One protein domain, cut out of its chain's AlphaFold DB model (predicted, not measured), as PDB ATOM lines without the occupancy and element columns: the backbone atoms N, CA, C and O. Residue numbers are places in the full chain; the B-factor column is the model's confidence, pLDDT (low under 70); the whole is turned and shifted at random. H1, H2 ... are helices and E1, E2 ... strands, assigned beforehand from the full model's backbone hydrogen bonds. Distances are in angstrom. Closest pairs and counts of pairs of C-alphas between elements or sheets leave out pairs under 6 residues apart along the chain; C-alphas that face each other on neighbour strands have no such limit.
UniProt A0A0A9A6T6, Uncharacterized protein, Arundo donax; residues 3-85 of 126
ATOM      1  N   ILE A   3      13.889 -17.145  26.967       92.00
ATOM      2  CA  ILE A   3      13.307 -18.475  26.826       92.00
ATOM      3  C   ILE A   3      13.954 -19.360  27.889       92.00
ATOM      4  O   ILE A   3      15.174 -19.362  28.037       92.00
ATOM      5  N   ALA A   4      13.139 -20.104  28.634       94.06
ATOM      6  CA  ALA A   4      13.599 -21.108  29.589       94.06
ATOM      7  C   ALA A   4      13.149 -22.498  29.134       94.06
ATOM      8  O   ALA A   4      12.007 -22.688  28.709       94.06
ATOM      9  N   ARG A   5      14.049 -23.476  29.223       95.44
ATOM     10  CA  ARG A   5      13.810 -24.864  28.832       95.44
ATOM     11  C   ARG A   5      13.363 -25.646  30.060       95.44
ATOM     12  O   ARG A   5      14.171 -26.115  30.849       95.44
ATOM     13  N   MET A   6      12.050 -25.793  30.221       92.06
ATOM     14  CA  MET A   6      11.434 -26.389  31.420       92.06
ATOM     15  C   MET A   6      11.796 -27.869  31.660       92.06
ATOM     16  O   MET A   6      11.541 -28.387  32.742       92.06
ATOM     17  N   GLY A   7      12.354 -28.560  30.661       92.75
ATOM     18  CA  GLY A   7      12.860 -29.932  30.790       92.75
ATOM     19  C   GLY A   7      14.339 -30.024  31.175       92.75
ATOM     20  O   GLY A   7      14.835 -31.125  31.385       92.75
ATOM     21  N   GLU A   8      15.043 -28.895  31.262       95.31
ATOM     22  CA  GLU A   8      16.487 -28.846  31.487       95.31
ATOM     23  C   GLU A   8      16.793 -28.099  32.789       95.31
ATOM     24  O   GLU A   8      16.765 -26.862  32.803       95.31
ATOM     25  N   PRO A   9      17.093 -28.819  33.886       94.25
ATOM     26  CA  PRO A   9      17.524 -28.197  35.128       94.25
ATOM     27  C   PRO A   9      18.777 -27.343  34.925       94.25
ATOM     28  O   PRO A   9      19.672 -27.719  34.165       94.25
ATOM     29  N   SER A  10      18.868 -26.210  35.621       93.25
ATOM     30  CA  SER A  10      20.108 -25.428  35.627       93.25
ATOM     31  C   SER A  10      21.041 -25.884  36.746       93.25
ATOM     32  O   SER A  10      20.604 -26.107  37.873       93.25
ATOM     33  N   MET A  11      22.337 -25.964  36.447       89.56
ATOM     34  CA  MET A  11      23.391 -26.190  37.445       89.56
ATOM     35  C   MET A  11      23.885 -24.887  38.095       89.56
ATOM     36  O   MET A  11      24.742 -24.930  38.974       89.56
ATOM     37  N   GLU A  12      23.383 -23.734  37.649       89.62
ATOM     38  CA  GLU A  12      23.755 -22.431  38.200       89.62
ATOM     39  C   GLU A  12      23.180 -22.237  39.604       89.62
ATOM     40  O   GLU A  12      22.017 -22.553  39.868       89.62
ATOM     41  N   ALA A  13      23.982 -21.644  40.487       87.44
ATOM     42  CA  ALA A  13      23.501 -21.151  41.767       87.44
ATOM     43  C   ALA A  13      22.781 -19.810  41.577       87.44
ATOM     44  O   ALA A  13      23.134 -19.004  40.712       87.44
ATOM     45  N   PHE A  14      21.778 -19.549  42.409       88.00
ATOM     46  CA  PHE A  14      21.156 -18.233  42.439       88.00
ATOM     47  C   PHE A  14      22.152 -17.195  43.002       88.00
ATOM     48  O   PHE A  14      22.861 -17.498  43.965       88.00
ATOM     49  N   PRO A  15      22.239 -15.983  42.423       83.56
ATOM     50  CA  PRO A  15      23.212 -14.972  42.831       83.56
ATOM     51  C   PRO A  15      22.792 -14.277  44.138       83.56
ATOM     52  O   PRO A  15      22.168 -13.217  44.123       83.56
ATOM     53  N   TRP A  16      23.125 -14.875  45.282       76.88
ATOM     54  CA  TRP A  16      22.952 -14.262  46.605       76.88
ATOM     55  C   TRP A  16      24.035 -13.210  46.877       76.88
ATOM     56  O   TRP A  16      25.209 -13.442  46.585       76.88
ATOM     57  N   GLN A  17      23.669 -12.092  47.506       65.25
ATOM     58  CA  GLN A  17      24.648 -11.254  48.203       65.25
ATOM     59  C   GLN A  17      25.058 -11.970  49.498       65.25
ATOM     60  O   GLN A  17      24.225 -12.553  50.189       65.25
ATOM     61  N   THR A  18      26.361 -12.006  49.780       58.06
ATOM     62  CA  THR A  18      26.951 -12.734  50.921       58.06
ATOM     63  C   THR A  18      27.018 -11.884  52.193       58.06
ATOM     64  O   THR A  18      27.694 -12.250  53.153       58.06
ATOM     65  N   ASP A  19      26.367 -10.722  52.206       60.06
ATOM     66  CA  ASP A  19      26.239  -9.903  53.400       60.06
ATOM     67  C   ASP A  19      25.381 -10.646  54.434       60.06
ATOM     68  O   ASP A  19      24.278 -11.108  54.154       60.06
ATOM     69  N   GLY A  20      25.925 -10.823  55.641       55.97
ATOM     70  CA  GLY A  20      25.433 -11.763  56.659       55.97
ATOM     71  C   GLY A  20      24.014 -11.531  57.203       55.97
ATOM     72  O   GLY A  20      23.597 -12.259  58.096       55.97
ATOM     73  N   GLU A  21      23.278 -10.555  56.669       59.22
ATOM     74  CA  GLU A  21      21.876 -10.241  56.983       59.22
ATOM     75  C   GLU A  21      20.895 -10.723  55.891       59.22
ATOM     76  O   GLU A  21      19.673 -10.618  56.037       59.22
ATOM     77  N   SER A  22      21.400 -11.267  54.780       58.78
ATOM     78  CA  SER A  22      20.574 -11.724  53.664       58.78
ATOM     79  C   SER A  22      19.805 -13.003  54.016       58.78
ATOM     80  O   SER A  22      20.377 -14.068  54.253       58.78
ATOM     81  N   ARG A  23      18.465 -12.923  54.027       62.50
ATOM     82  CA  ARG A  23      17.593 -14.105  54.125       62.50
ATOM     83  C   ARG A  23      17.809 -14.987  52.895       62.50
ATOM     84  O   ARG A  23      17.589 -14.527  51.777       62.50
ATOM     85  N   ASN A  24      18.183 -16.251  53.105       68.88
ATOM     86  CA  ASN A  24      18.227 -17.258  52.042       68.88
ATOM     87  C   ASN A  24      16.877 -17.280  51.314       68.88
ATOM     88  O   ASN A  24      15.847 -17.490  51.960       68.88
ATOM     89  N   VAL A  25      16.865 -17.061  49.997       75.88
ATOM     90  CA  VAL A  25      15.645 -17.315  49.227       75.88
ATOM     91  C   VAL A  25      15.627 -18.794  48.893       75.88
ATOM     92  O   VAL A  25      16.600 -19.354  48.393       75.88
ATOM     93  N   ASP A  26      14.516 -19.438  49.206       85.31
ATOM     94  CA  ASP A  26      14.353 -20.849  48.914       85.31
ATOM     95  C   ASP A  26      14.059 -21.030  47.418       85.31
ATOM     96  O   ASP A  26      13.093 -20.472  46.878       85.31
ATOM     97  N   VAL A  27      14.952 -21.749  46.737       90.44
ATOM     98  CA  VAL A  27      14.868 -22.040  45.304       90.44
ATOM     99  C   VAL A  27      14.266 -23.427  45.150       90.44
ATOM    100  O   VAL A  27      14.927 -24.431  45.392       90.44
ATOM    101  N   GLU A  28      13.024 -23.488  44.682       93.00
ATOM    102  CA  GLU A  28      12.332 -24.755  44.462       93.00
ATOM    103  C   GLU A  28      12.897 -25.492  43.243       93.00
ATOM    104  O   GLU A  28      13.101 -26.705  43.269       93.00
ATOM    105  N   ARG A  29      13.101 -24.765  42.136       93.31
ATOM    106  CA  ARG A  29      13.563 -25.319  40.854       93.31
ATOM    107  C   ARG A  29      14.359 -24.294  40.063       93.31
ATOM    108  O   ARG A  29      14.126 -23.092  40.173       93.31
ATOM    109  N   SER A  30      15.237 -24.776  39.195       94.94
ATOM    110  CA  SER A  30      15.997 -23.957  38.257       94.94
ATOM    111  C   SER A  30      15.940 -24.568  36.857       94.94
ATOM    112  O   SER A  30      15.877 -25.787  36.709       94.94
ATOM    113  N   PHE A  31      15.966 -23.729  35.825       96.56
ATOM    114  CA  PHE A  31      15.911 -24.147  34.426       96.56
ATOM    115  C   PHE A  31      16.911 -23.371  33.584       96.56
ATOM    116  O   PHE A  31      17.042 -22.152  33.728       96.56
ATOM    117  N   ALA A  32      17.598 -24.064  32.683       97.06
ATOM    118  CA  ALA A  32      18.499 -23.427  31.739       97.06
ATOM    119  C   ALA A  32      17.708 -22.591  30.722       97.06
ATOM    120  O   ALA A  32      16.597 -22.940  30.317       97.06
ATOM    121  N   GLY A  33      18.278 -21.474  30.281       95.12
ATOM    122  CA  GLY A  33      17.620 -20.603  29.322       95.12
ATOM    123  C   GLY A  33      18.571 -19.671  28.596       95.12
ATOM    124  O   GLY A  33      19.790 -19.717  28.762       95.12
ATOM    125  N   GLU A  34      17.992 -18.819  27.767       94.06
ATOM    126  CA  GLU A  34      18.699 -17.763  27.058       94.06
ATOM    127  C   GLU A  34      17.856 -16.490  27.025       94.06
ATOM    128  O   GLU A  34      16.642 -16.525  26.818       94.06
ATOM    129  N   GLY A  35      18.495 -15.353  27.277       89.56
ATOM    130  CA  GLY A  35      17.875 -14.035  27.259       89.56
ATOM    131  C   GLY A  35      18.426 -13.191  26.121       89.56
ATOM    132  O   GLY A  35      19.602 -13.290  25.781       89.56
ATOM    133  N   ILE A  36      17.594 -12.321  25.550       84.06
ATOM    134  CA  ILE A  36      18.071 -11.297  24.612       84.06
ATOM    135  C   ILE A  36      19.034 -10.383  25.372       84.06
ATOM    136  O   ILE A  36      18.673  -9.867  26.430       84.06
ATOM    137  N   ALA A  37      20.236 -10.199  24.839       75.25
ATOM    138  CA  ALA A  37      21.233  -9.292  25.404       75.25
ATOM    139  C   ALA A  37      21.475  -8.068  24.520       75.25
ATOM    140  O   ALA A  37      21.698  -6.979  25.034       75.25
ATOM    141  N   ASN A  38      21.379  -8.235  23.197       69.25
ATOM    142  CA  ASN A  38      21.702  -7.203  22.214       69.25
ATOM    143  C   ASN A  38      20.597  -7.121  21.154       69.25
ATOM    144  O   ASN A  38      19.875  -8.094  20.947       69.25
ATOM    145  N   GLY A  39      20.502  -5.990  20.454       62.62
ATOM    146  CA  GLY A  39      19.595  -5.804  19.316       62.62
ATOM    147  C   GLY A  39      18.657  -4.616  19.507       62.62
ATOM    148  O   GLY A  39      17.690  -4.677  20.268       62.62
ATOM    149  N   TYR A  40      18.933  -3.524  18.793       61.72
ATOM    150  CA  TYR A  40      18.082  -2.336  18.794       61.72
ATOM    151  C   TYR A  40      16.776  -2.618  18.044       61.72
ATOM    152  O   TYR A  40      16.797  -3.084  16.903       61.72
ATOM    153  N   GLY A  41      15.632  -2.353  18.680       66.31
ATOM    154  CA  GLY A  41      14.317  -2.580  18.072       66.31
ATOM    155  C   GLY A  41      14.101  -4.018  17.587       66.31
ATOM    156  O   GLY A  41      13.428  -4.214  16.579       66.31
ATOM    157  N   PHE A  42      14.710  -5.006  18.260       66.69
ATOM    158  CA  PHE A  42      14.688  -6.427  17.881       66.69
ATOM    159  C   PHE A  42      15.331  -6.756  16.524       66.69
ATOM    160  O   PHE A  42      15.107  -7.836  15.981       66.69
ATOM    161  N   ARG A  43      16.165  -5.869  15.969       67.56
ATOM    162  CA  ARG A  43      16.997  -6.209  14.809       67.56
ATOM    163  C   ARG A  43      18.240  -6.963  15.268       67.56
ATOM    164  O   ARG A  43      18.964  -6.471  16.130       67.56
ATOM    165  N   TYR A  44      18.463  -8.135  14.672       72.31
ATOM    166  CA  TYR A  44      19.577  -9.043  14.975       72.31
ATOM    167  C   TYR A  44      19.736  -9.305  16.482       72.31
ATOM    168  O   TYR A  44      20.783  -8.990  17.056       72.31
ATOM    169  N   PRO A  45      18.686  -9.820  17.153       76.88
ATOM    170  CA  PRO A  45      18.745 -10.030  18.583       76.88
ATOM    171  C   PRO A  45      19.794 -11.097  18.897       76.88
ATOM    172  O   PRO A  45      19.684 -12.240  18.459       76.88
ATOM    173  N   GLY A  46      20.819 -10.714  19.653       82.19
ATOM    174  CA  GLY A  46      21.771 -11.667  20.211       82.19
ATOM    175  C   GLY A  46      21.177 -12.308  21.460       82.19
ATOM    176  O   GLY A  46      20.639 -11.589  22.310       82.19
ATOM    177  N   SER A  47      21.286 -13.629  21.590       87.81
ATOM    178  CA  SER A  47      20.945 -14.339  22.824       87.81
ATOM    179  C   SER A  47      22.192 -14.593  23.668       87.81
ATOM    180  O   SER A  47      23.298 -14.778  23.156       87.81
ATOM    181  N   LYS A  48      22.017 -14.551  24.986       92.31
ATOM    182  CA  LYS A  48      23.038 -14.885  25.975       92.31
ATOM    183  C   LYS A  48      22.478 -15.895  26.966       92.31
ATOM    184  O   LYS A  48      21.285 -15.832  27.277       92.31
ATOM    185  N   PRO A  49      23.308 -16.815  27.474       95.00
ATOM    186  CA  PRO A  49      22.858 -17.819  28.422       95.00
ATOM    187  C   PRO A  49      22.360 -17.173  29.719       95.00
ATOM    188  O   PRO A  49      22.888 -16.164  30.193       95.00
ATOM    189  N   GLY A  50      21.350 -17.795  30.308       95.38
ATOM    190  CA  GLY A  50      20.822 -17.432  31.611       95.38
ATOM    191  C   GLY A  50      20.116 -18.608  32.267       95.38
ATOM    192  O   GLY A  50      20.092 -19.721  31.738       95.38
ATOM    193  N   SER A  51      19.566 -18.372  33.449       96.56
ATOM    194  CA  SER A  51      18.828 -19.382  34.205       96.56
ATOM    195  C   SER A  51      17.565 -18.789  34.798       96.56
ATOM    196  O   SER A  51      17.585 -17.687  35.342       96.56
ATOM    197  N   LEU A  52      16.465 -19.525  34.676       95.88
ATOM    198  CA  LEU A  52      15.206 -19.222  35.337       95.88
ATOM    199  C   LEU A  52      15.155 -19.968  36.666       95.88
ATOM    200  O   LEU A  52      15.273 -21.188  36.685       95.88
ATOM    201  N   PHE A  53      14.906 -19.252  37.747       94.69
ATOM    202  CA  PHE A  53      14.718 -19.797  39.080       94.69
ATOM    203  C   PHE A  53      13.261 -19.639  39.497       94.69
ATOM    204  O   PHE A  53      12.658 -18.583  39.293       94.69
ATOM    205  N   VAL A  54      12.703 -20.701  40.067       93.44
ATOM    206  CA  VAL A  54      11.406 -20.710  40.739       93.44
ATOM    207  C   VAL A  54      11.683 -20.605  42.225       93.44
ATOM    208  O   VAL A  54      12.314 -21.486  42.805       93.44
ATOM    209  N   LEU A  55      11.244 -19.504  42.809       91.44
ATOM    210  CA  LEU A  55      11.404 -19.192  44.216       91.44
ATOM    211  C   LEU A  55      10.122 -19.568  44.960       91.44
ATOM    212  O   LEU A  55       9.031 -19.603  44.373       91.44
ATOM    213  N   GLN A  56      10.251 -19.797  46.262       86.50
ATOM    214  CA  GLN A  56       9.111 -20.071  47.127       86.50
ATOM    215  C   GLN A  56       8.016 -18.998  46.985       86.50
ATOM    216  O   GLN A  56       8.286 -17.799  46.896       86.50
ATOM    217  N   GLY A  57       6.756 -19.437  46.948       82.69
ATOM    218  CA  GLY A  57       5.604 -18.543  46.773       82.69
ATOM    219  C   GLY A  57       5.297 -18.187  45.314       82.69
ATOM    220  O   GLY A  57       4.494 -17.292  45.057       82.69
ATOM    221  N   GLY A  58       5.907 -18.887  44.350       83.94
ATOM    222  CA  GLY A  58       5.596 -18.745  42.924       83.94
ATOM    223  C   GLY A  58       6.219 -17.517  42.255       83.94
ATOM    224  O   GLY A  58       5.831 -17.162  41.136       83.94
ATOM    225  N   LEU A  59       7.179 -16.871  42.925       89.62
ATOM    226  CA  LEU A  59       8.013 -15.834  42.332       89.62
ATOM    227  C   LEU A  59       9.037 -16.491  41.399       89.62
ATOM    228  O   LEU A  59       9.571 -17.563  41.668       89.62
ATOM    229  N   LEU A  60       9.306 -15.847  40.277       93.06
ATOM    230  CA  LEU A  60      10.248 -16.304  39.271       93.06
ATOM    231  C   LEU A  60      11.356 -15.267  39.125       93.06
ATOM    232  O   LEU A  60      11.108 -14.066  39.224       93.06
ATOM    233  N   ALA A  61      12.568 -15.714  38.836       93.19
ATOM    234  CA  ALA A  61      13.696 -14.829  38.590       93.19
ATOM    235  C   ALA A  61      14.553 -15.375  37.451       93.19
ATOM    236  O   ALA A  61      15.045 -16.495  37.525       93.19
ATOM    237  N   PHE A  62      14.730 -14.592  36.392       93.81
ATOM    238  CA  PHE A  62      15.659 -14.916  35.321       93.81
ATOM    239  C   PHE A  62      16.963 -14.151  35.520       93.81
ATOM    240  O   PHE A  62      16.946 -12.926  35.639       93.81
ATOM    241  N   VAL A  63      18.079 -14.872  35.534       93.31
ATOM    242  CA  VAL A  63      19.417 -14.309  35.727       93.31
ATOM    243  C   VAL A  63      20.230 -14.507  34.456       93.31
ATOM    244  O   VAL A  63      20.408 -15.639  34.002       93.31
ATOM    245  N   TRP A  64      20.739 -13.418  33.880       92.50
ATOM    246  CA  TRP A  64      21.710 -13.497  32.786       92.50
ATOM    247  C   TRP A  64      23.073 -13.890  33.347       92.50
ATOM    248  O   TRP A  64      23.595 -13.208  34.226       92.50
ATOM    249  N   ARG A  65      23.675 -14.957  32.808       91.31
ATOM    250  CA  ARG A  65      24.933 -15.512  33.333       91.31
ATOM    251  C   ARG A  65      26.084 -14.510  33.271       91.31
ATOM    252  O   ARG A  65      26.840 -14.384  34.220       91.31
ATOM    253  N   GLU A  66      26.232 -13.820  32.143       87.31
ATOM    254  CA  GLU A  66      27.396 -12.956  31.899       87.31
ATOM    255  C   GLU A  66      27.347 -11.645  32.690       87.31
ATOM    256  O   GLU A  66      28.378 -11.159  33.140       87.31
ATOM    257  N   THR A  67      26.160 -11.056  32.839       86.12
ATOM    258  CA  THR A  67      25.998  -9.735  33.466       86.12
ATOM    259  C   THR A  67      25.558  -9.810  34.921       86.12
ATOM    260  O   THR A  67      25.606  -8.798  35.614       86.12
ATOM    261  N   GLY A  68      25.058 -10.963  35.375       87.00
ATOM    262  CA  GLY A  68      24.393 -11.093  36.671       87.00
ATOM    263  C   GLY A  68      23.088 -10.298  36.773       87.00
ATOM    264  O   GLY A  68      22.522 -10.194  37.858       87.00
ATOM    265  N   ALA A  69      22.594  -9.721  35.670       85.50
ATOM    266  CA  ALA A  69      21.349  -8.966  35.675       85.50
ATOM    267  C   ALA A  69      20.184  -9.890  36.049       85.50
ATOM    268  O   ALA A  69      20.095 -11.012  35.546       85.50
ATOM    269  N   VAL A  70      19.281  -9.405  36.903       87.44
ATOM    270  CA  VAL A  70      18.140 -10.177  37.408       87.44
ATOM    271  C   VAL A  70      16.836  -9.546  36.934       87.44
ATOM    272  O   VAL A  70      16.602  -8.353  37.120       87.44
ATOM    273  N   LEU A  71      15.967 -10.363  36.347       88.31
ATOM    274  CA  LEU A  71      14.585 -10.021  36.033       88.31
ATOM    275  C   LEU A  71      13.648 -10.858  36.901       88.31
ATOM    276  O   LEU A  71      13.528 -12.064  36.701       88.31
ATOM    277  N   THR A  72      12.951 -10.214  37.832       88.50
ATOM    278  CA  THR A  72      11.940 -10.853  38.686       88.50
ATOM    279  C   THR A  72      10.557 -10.793  38.046       88.50
ATOM    280  O   THR A  72      10.168  -9.766  37.488       88.50
ATOM    281  N   LEU A  73       9.789 -11.876  38.148       89.19
ATOM    282  CA  LEU A  73       8.449 -12.015  37.580       89.19
ATOM    283  C   LEU A  73       7.543 -12.706  38.599       89.19
ATOM    284  O   LEU A  73       7.963 -13.645  39.264       89.19
ATOM    285  N   GLN A  74       6.279 -12.303  38.673       86.56
ATOM    286  CA  GLN A  74       5.273 -12.998  39.473       86.56
ATOM    287  C   GLN A  74       4.270 -13.670  38.541       86.56
ATOM    288  O   GLN A  74       3.709 -13.024  37.651       86.56
ATOM    289  N   ARG A  75       4.037 -14.972  38.728       85.50
ATOM    290  CA  ARG A  75       2.999 -15.670  37.970       85.50
ATOM    291  C   ARG A  75       1.630 -15.277  38.511       85.50
ATOM    292  O   ARG A  75       1.350 -15.456  39.691       85.50
ATOM    293  N   LEU A  76       0.769 -14.789  37.627       87.50
ATOM    294  CA  LEU A  76      -0.612 -14.463  37.957       87.50
ATOM    295  C   LEU A  76      -1.534 -15.593  37.504       87.50
ATOM    296  O   LEU A  76      -1.442 -16.057  36.364       87.50
ATOM    297  N   ASN A  77      -2.440 -16.014  38.384       89.25
ATOM    298  CA  ASN A  77      -3.530 -16.904  38.011       89.25
ATOM    299  C   ASN A  77      -4.717 -16.068  37.527       89.25
ATOM    300  O   ASN A  77      -5.526 -15.589  38.319       89.25
ATOM    301  N   LEU A  78      -4.800 -15.877  36.211       89.94
ATOM    302  CA  LEU A  78      -5.846 -15.052  35.614       89.94
ATOM    303  C   LEU A  78      -7.250 -15.598  35.906       89.94
ATOM    304  O   LEU A  78      -8.163 -14.816  36.142       89.94
ATOM    305  N   GLU A  79      -7.424 -16.919  35.930       93.81
ATOM    306  CA  GLU A  79      -8.722 -17.530  36.218       93.81
ATOM    307  C   GLU A  79      -9.197 -17.191  37.637       93.81
ATOM    308  O   GLU A  79     -10.341 -16.781  37.828       93.81
ATOM    309  N   GLU A  80      -8.318 -17.316  38.632       92.50
ATOM    310  CA  GLU A  80      -8.647 -16.970  40.018       92.50
ATOM    311  C   GLU A  80      -8.902 -15.473  40.197       92.50
ATOM    312  O   GLU A  80      -9.865 -15.104  40.870       92.50
ATOM    313  N   LEU A  81      -8.091 -14.620  39.565       91.62
ATOM    314  CA  LEU A  81      -8.279 -13.168  39.607       91.62
ATOM    315  C   LEU A  81      -9.645 -12.770  39.039       91.62
ATOM    316  O   LEU A  81     -10.372 -11.992  39.657       91.62
ATOM    317  N   LEU A  82     -10.030 -13.354  37.900       92.94
ATOM    318  CA  LEU A  82     -11.320 -13.093  37.263       92.94
ATOM    319  C   LEU A  82     -12.492 -13.597  38.109       92.94
ATOM    320  O   LEU A  82     -13.479 -12.878  38.254       92.94
ATOM    321  N   LYS A  83     -12.382 -14.787  38.715       95.88
ATOM    322  CA  LYS A  83     -13.418 -15.326  39.615       95.88
ATOM    323  C   LYS A  83     -13.640 -14.446  40.846       95.88
ATOM    324  O   LYS A  83     -14.772 -14.327  41.303       95.88
ATOM    325  N   LYS A  84     -12.577 -13.841  41.380       95.00
ATOM    326  CA  LYS A  84     -12.632 -12.984  42.575       95.00
ATOM    327  C   LYS A  84     -12.914 -11.511  42.262       95.00
ATOM    328  O   LYS A  84     -13.145 -10.732  43.180       95.00
ATOM    329  N   GLY A  85     -12.894 -11.116  40.985       92.00
ATOM    330  CA  GLY A  85     -12.996  -9.710  40.577       92.00
ATOM    331  C   GLY A  85     -11.806  -8.857  41.039       92.00
ATOM    332  O   GLY A  85     -11.917  -7.633  41.127       92.00
TER     333      GLY A  85
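Overview. This is residues 3 to 85 of the 126 residues of an uncharacterized protein of Arundo donax (UniProt A0A0A9A6T6). A single strongly twisted and curled sheet of five strands makes the body, with no named helix on either face. Two parts stick out from it: the loop of residues 17 to 23, and residues 77 to 85 with the small helix H1. The printed part has 83 residues; E1, E2, E3, E4, E5 and H1 follow along the chain, mostly strand, and the sheet, in that same order, is an antiparallel meander, each strand the neighbour of the one before. The whole is loose, with a radius of gyration of the C-alphas of 15.1 A and spans of 43 by 38 by 25 A.

Arrangement. E1, residues 3 to 9, is an edge strand and forms a hairpin with E2, residues 27 to 38; N 5 and O 32 are 2.8 A apart, within hydrogen-bond range. E2 bends by 62 degrees at residue 31. E3, residues 46 to 55, is antiparallel to E2 at 158 degrees, with N 33 and O 50 at 2.9 A, and bends by 53 degrees at residue 49. E4, residues 59 to 64, pairs with E3 through N 53 and O 61, 2.8 A. E5, residues 70 to 74, is the other edge strand, with N 62 and O 71 at 2.8 A. H1, residues 78 to 84, is not on the sheet; every O i to N i+4 pair in it is within hydrogen-bond range.

Along the chain. E1 begins at C-alpha 3 (13.307, -18.475, 26.826) and is 13.5 A long. E2 measures 28.3 A, E3 27.2 A, E4 16.9 A and E5 13.3 A. H1, 9.9 A long, ends at C-alpha 84 (-12.632, -12.984, 42.575).

Size, cuts and confidence. The C-alphas of Gly 20 and Arg 43, the two farthest apart, are 43.1 A apart. The printed part has no cut. The link E1 to E2, 17 residues, is long. Residues 17 to 24 and 38 to 43 have pLDDT under 70.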